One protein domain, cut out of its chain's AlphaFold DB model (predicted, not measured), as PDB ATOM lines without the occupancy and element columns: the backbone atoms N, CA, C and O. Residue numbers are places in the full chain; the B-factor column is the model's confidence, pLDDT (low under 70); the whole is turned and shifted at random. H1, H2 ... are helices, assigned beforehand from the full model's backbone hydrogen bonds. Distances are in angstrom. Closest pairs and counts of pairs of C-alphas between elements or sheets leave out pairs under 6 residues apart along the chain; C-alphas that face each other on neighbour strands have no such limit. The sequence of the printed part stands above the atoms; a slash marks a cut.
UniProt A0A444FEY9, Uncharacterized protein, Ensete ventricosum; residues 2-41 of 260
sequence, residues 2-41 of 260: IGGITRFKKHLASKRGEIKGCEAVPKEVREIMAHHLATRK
ATOM      1  N   ILE A   2     157.527 139.713 144.477       56.06
ATOM      2  CA  ILE A   2     158.355 140.844 144.936       56.06
ATOM      3  C   ILE A   2     158.582 141.762 143.728       56.06
ATOM      4  O   ILE A   2     159.185 141.332 142.752       56.06
ATOM      5  N   GLY A   3     158.077 142.999 143.772       72.69
ATOM      6  CA  GLY A   3     158.234 143.960 142.672       72.69
ATOM      7  C   GLY A   3     159.703 144.269 142.348       72.69
ATOM      8  O   GLY A   3     160.560 144.237 143.238       72.69
ATOM      9  N   GLY A   4     159.987 144.597 141.081       77.31
ATOM     10  CA  GLY A   4     161.347 144.780 140.551       77.31
ATOM     11  C   GLY A   4     162.205 145.777 141.338       77.31
ATOM     12  O   GLY A   4     163.367 145.500 141.622       77.31
ATOM     13  N   ILE A   5     161.609 146.872 141.820       79.38
ATOM     14  CA  ILE A   5     162.312 147.901 142.609       79.38
ATOM     15  C   ILE A   5     162.782 147.350 143.965       79.38
ATOM     16  O   ILE A   5     163.907 147.602 144.397       79.38
ATOM     17  N   THR A   6     161.953 146.558 144.649       79.12
ATOM     18  CA  THR A   6     162.323 145.945 145.936       79.12
ATOM     19  C   THR A   6     163.416 144.892 145.746       79.12
ATOM     20  O   THR A   6     164.305 144.768 146.588       79.12
ATOM     21  N   ARG A   7     163.383 144.163 144.622       79.56
ATOM     22  CA  ARG A   7     164.431 143.210 144.231       79.56
ATOM     23  C   ARG A   7     165.764 143.923 143.976       79.56
ATOM     24  O   ARG A   7     166.789 143.472 144.479       79.56
ATOM     25  N   PHE A   8     165.733 145.059 143.278       83.62
ATOM     26  CA  PHE A   8     166.908 145.892 143.015       83.62
ATOM     27  C   PHE A   8     167.519 146.459 144.305       83.62
ATOM     28  O   PHE A   8     168.707 146.273 144.549       83.62
ATOM     29  N   LYS A   9     166.708 147.033 145.207       83.56
ATOM     30  CA  LYS A   9     167.201 147.534 146.506       83.56
ATOM     31  C   LYS A   9     167.854 146.433 147.348       83.56
ATOM     32  O   LYS A   9     168.905 146.658 147.942       83.56
ATOM     33  N   LYS A  10     167.263 145.230 147.384       83.62
ATOM     34  CA  LYS A  10     167.842 144.064 148.082       83.62
ATOM     35  C   LYS A  10     169.173 143.615 147.465       83.62
ATOM     36  O   LYS A  10     170.091 143.280 148.208       83.62
ATOM     37  N   HIS A  11     169.279 143.635 146.136       83.12
ATOM     38  CA  HIS A  11     170.498 143.299 145.399       83.12
ATOM     39  C   HIS A  11     171.635 144.301 145.666       83.12
ATOM     40  O   HIS A  11     172.750 143.887 145.985       83.12
ATOM     41  N   LEU A  12     171.336 145.605 145.629       84.81
ATOM     42  CA  LEU A  12     172.301 146.661 145.953       84.81
ATOM     43  C   LEU A  12     172.758 146.607 147.411       84.81
ATOM     44  O   LEU A  12     173.939 146.770 147.681       84.81
ATOM     45  N   ALA A  13     171.853 146.323 148.350       80.25
ATOM     46  CA  ALA A  13     172.181 146.249 149.772       80.25
ATOM     47  C   ALA A  13     173.060 145.042 150.149       80.25
ATOM     48  O   ALA A  13     173.498 144.956 151.294       80.25
ATOM     49  N   SER A  14     173.283 144.087 149.232       73.44
ATOM     50  CA  SER A  14     174.089 142.875 149.456       73.44
ATOM     51  C   SER A  14     173.784 142.141 150.775       73.44
ATOM     52  O   SER A  14     174.644 141.473 151.351       73.44
ATOM     53  N   LYS A  15     172.545 142.250 151.276       66.19
ATOM     54  CA  LYS A  15     172.102 141.522 152.469       66.19
ATOM     55  C   LYS A  15     172.009 140.046 152.094       66.19
ATOM     56  O   LYS A  15     171.199 139.688 151.243       66.19
ATOM     57  N   ARG A  16     172.840 139.201 152.722       50.28
ATOM     58  CA  ARG A  16     172.817 137.737 152.542       50.28
ATOM     59  C   ARG A  16     171.375 137.229 152.715       50.28
ATOM     60  O   ARG A  16     170.796 137.380 153.788       50.28
ATOM     61  N   GLY A  17     170.791 136.692 151.641       67.44
ATOM     62  CA  GLY A  17     169.381 136.299 151.550       67.44
ATOM     63  C   GLY A  17     168.995 135.825 150.139       67.44
ATOM     64  O   GLY A  17     169.855 135.397 149.378       67.44
ATOM     65  N   GLU A  18     167.706 135.925 149.784       62.09
ATOM     66  CA  GLU A  18     167.065 135.391 148.554       62.09
ATOM     67  C   GLU A  18     167.688 135.829 147.206       62.09
ATOM     68  O   GLU A  18     167.366 135.258 146.167       62.09
ATOM     69  N   ILE A  19     168.533 136.868 147.181       74.19
ATOM     70  CA  ILE A  19     169.092 137.466 145.959       74.19
ATOM     71  C   ILE A  19     170.598 137.666 146.159       74.19
ATOM     72  O   ILE A  19     171.012 138.255 147.157       74.19
ATOM     73  N   LYS A  20     171.417 137.201 145.203       76.50
ATOM     74  CA  LYS A  20     172.872 137.435 145.203       76.50
ATOM     75  C   LYS A  20     173.147 138.943 145.189       76.50
ATOM     76  O   LYS A  20     172.561 139.644 144.368       76.50
ATOM     77  N   GLY A  21     173.985 139.438 146.097       79.88
ATOM     78  CA  GLY A  21     174.403 140.843 146.126       79.88
ATOM     79  C   GLY A  21     175.386 141.165 145.002       79.88
ATOM     80  O   GLY A  21     176.081 140.269 144.528       79.88
ATOM     81  N   CYS A  22     175.435 142.425 144.570       80.19
ATOM     82  CA  CYS A  22     176.453 142.877 143.623       80.19
ATOM     83  C   CYS A  22     177.724 143.321 144.359       80.19
ATOM     84  O   CYS A  22     177.683 144.227 145.190       80.19
ATOM     85  N   GLU A  23     178.862 142.714 144.019       73.81
ATOM     86  CA  GLU A  23     180.164 143.012 144.640       73.81
ATOM     87  C   GLU A  23     180.792 144.312 144.120       73.81
ATOM     88  O   GLU A  23     181.550 144.956 144.841       73.81
ATOM     89  N   ALA A  24     180.404 144.746 142.915       82.19
ATOM     90  CA  ALA A  24     180.853 145.993 142.293       82.19
ATOM     91  C   ALA A  24     180.269 147.264 142.946       82.19
ATOM     92  O   ALA A  24     180.659 148.374 142.597       82.19
ATOM     93  N   VAL A  25     179.322 147.128 143.883       82.44
ATOM     94  CA  VAL A  25     178.672 148.283 144.519       82.44
ATOM     95  C   VAL A  25     179.584 148.849 145.617       82.44
ATOM     96  O   VAL A  25     179.990 148.095 146.514       82.44
ATOM     97  N   PRO A  26     179.885 150.161 145.619       84.50
ATOM     98  CA  PRO A  26     180.673 150.792 146.678       84.50
ATOM     99  C   PRO A  26     180.013 150.622 148.058       84.50
ATOM    100  O   PRO A  26     178.791 150.495 148.177       84.50
ATOM    101  N   LYS A  27     180.828 150.558 149.120       81.12
ATOM    102  CA  LYS A  27     180.361 150.252 150.490       81.12
ATOM    103  C   LYS A  27     179.320 151.257 150.995       81.12
ATOM    104  O   LYS A  27     178.319 150.853 151.574       81.12
ATOM    105  N   GLU A  28     179.511 152.528 150.674       82.69
ATOM    106  CA  GLU A  28     178.601 153.617 151.028       82.69
ATOM    107  C   GLU A  28     177.183 153.399 150.470       82.69
ATOM    108  O   GLU A  28     176.195 153.417 151.203       82.69
ATOM    109  N   VAL A  29     177.073 153.053 149.183       85.50
ATOM    110  CA  VAL A  29     175.780 152.771 148.537       85.50
ATOM    111  C   VAL A  29     175.114 151.529 149.139       85.50
ATOM    112  O   VAL A  29     173.892 151.498 149.316       85.50
ATOM    113  N   ARG A  30     175.899 150.507 149.507       85.38
ATOM    114  CA  ARG A  30     175.398 149.312 150.208       85.38
ATOM    115  C   ARG A  30     174.752 149.666 151.549       85.38
ATOM    116  O   ARG A  30     173.670 149.158 151.851       85.38
ATOM    117  N   GLU A  31     175.392 150.526 152.333       83.69
ATOM    118  CA  GLU A  31     174.934 150.938 153.665       83.69
ATOM    119  C   GLU A  31     173.667 151.797 153.597       83.69
ATOM    120  O   GLU A  31     172.684 151.502 154.286       83.69
ATOM    121  N   ILE A  32     173.630 152.771 152.685       85.69
ATOM    122  CA  ILE A  32     172.449 153.609 152.425       85.69
ATOM    123  C   ILE A  32     171.250 152.729 152.047       85.69
ATOM    124  O   ILE A  32     170.172 152.808 152.647       85.69
ATOM    125  N   MET A  33     171.436 151.802 151.103       83.75
ATOM    126  CA  MET A  33     170.368 150.899 150.660       83.75
ATOM    127  C   MET A  33     169.935 149.925 151.763       83.75
ATOM    128  O   MET A  33     168.743 149.631 151.908       83.75
ATOM    129  N   ALA A  34     170.870 149.448 152.588       80.50
ATOM    130  CA  ALA A  34     170.564 148.616 153.746       80.50
ATOM    131  C   ALA A  34     169.712 149.359 154.789       80.50
ATOM    132  O   ALA A  34     168.791 148.744 155.347       80.50
ATOM    133  N   HIS A  35     169.982 150.652 155.006       82.44
ATOM    134  CA  HIS A  35     169.220 151.534 155.886       82.44
ATOM    135  C   HIS A  35     167.795 151.768 155.358       82.44
ATOM    136  O   HIS A  35     166.830 151.502 156.076       82.44
ATOM    137  N   HIS A  36     167.622 152.116 154.076       82.31
ATOM    138  CA  HIS A  36     166.292 152.284 153.457       82.31
ATOM    139  C   HIS A  36     165.420 151.020 153.490       82.31
ATOM    140  O   HIS A  36     164.189 151.094 153.480       82.31
ATOM    141  N   LEU A  37     166.041 149.840 153.498       75.81
ATOM    142  CA  LEU A  37     165.326 148.576 153.655       75.81
ATOM    143  C   LEU A  37     164.941 148.293 155.110       75.81
ATOM    144  O   LEU A  37     163.909 147.670 155.339       75.81
ATOM    145  N   ALA A  38     165.753 148.718 156.080       77.69
ATOM    146  CA  ALA A  38     165.477 148.521 157.504       77.69
ATOM    147  C   ALA A  38     164.398 149.484 158.029       77.69
ATOM    148  O   ALA A  38     163.581 149.100 158.864       77.69
ATOM    149  N   THR A  39     164.350 150.712 157.505       75.25
ATOM    150  CA  THR A  39     163.341 151.719 157.874       75.25
ATOM    151  C   THR A  39     161.940 151.371 157.364       75.25
ATOM    152  O   THR A  39     160.938 151.778 157.959       75.25
ATOM    153  N   ARG A  40     161.832 150.546 156.314       69.38
ATOM    154  CA  ARG A  40     160.559 149.963 155.870       69.38
ATOM    155  C   ARG A  40     160.101 148.873 156.844       69.38
ATOM    156  O   ARG A  40     160.378 147.692 156.652       69.38
ATOM    157  N   LYS A  41     159.342 149.264 157.874       58.75
ATOM    158  CA  LYS A  41     158.642 148.317 158.758       58.75
ATOM    159  C   LYS A  41     157.794 147.346 157.915       58.75
ATOM    160  O   LYS A  41     157.056 147.805 157.037       58.75
TER     161      LYS A  41
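AT A GLANCE: This is residues 2 to 41 of the 260 residues of an uncharacterized protein of Ensete ventricosum (UniProt A0A444FEY9). What shape do these atoms make? Two helices, the longer H2 and the shorter H1, make an open V, closest between the last residue of H1 and the early part of H2. The long link between them swings out past H1 on the side away from H2, around residues 16 to 19, then folds back to H2. What is it made of? The printed part has 40 residues with two named helices, H1 then H2 along the chain, and no named strand; the class is all helix. How large is it? It is compact and rounded, with a radius of gyration of the C-alphas of 9.4 A and spans of 24 by 19 by 16 A.

HOW THE PARTS SIT: How does H2, residues 27 to 39, stand to H1, residues 4 to 12? They touch, with the C-alphas of Leu 12 and Arg 30 the closest at 5.9 A. Their lines stand at a steep tilt of 49 degrees, and they run opposite ways. What do the backbones show? In H1 and H2 every O i to N i+4 pair is within hydrogen-bond range.

IN THESE COORDINATES: Where is H2? It begins at C-alpha 27, (180.361, 150.252, 150.490), and ends at C-alpha 39, (163.341, 151.719, 157.874), 18.6 A away. Where is H1? It begins at C-alpha 4, (161.347, 144.780, 140.551), and measures 12.4 A to C-alpha 12.

THE WHOLE: How far does it reach? The two C-alphas farthest apart, those of Ala 24 and Lys 41, are 27.7 A apart. Is anything missing or long? The printed part has no cut, and the link from H1 to H2, residues 13 to 26, is long. Where is confidence low? The model's pLDDT is under 70 at residue 2, residues 15 to 18 and residues 40 to 41; the mean of the printed part is 77.2.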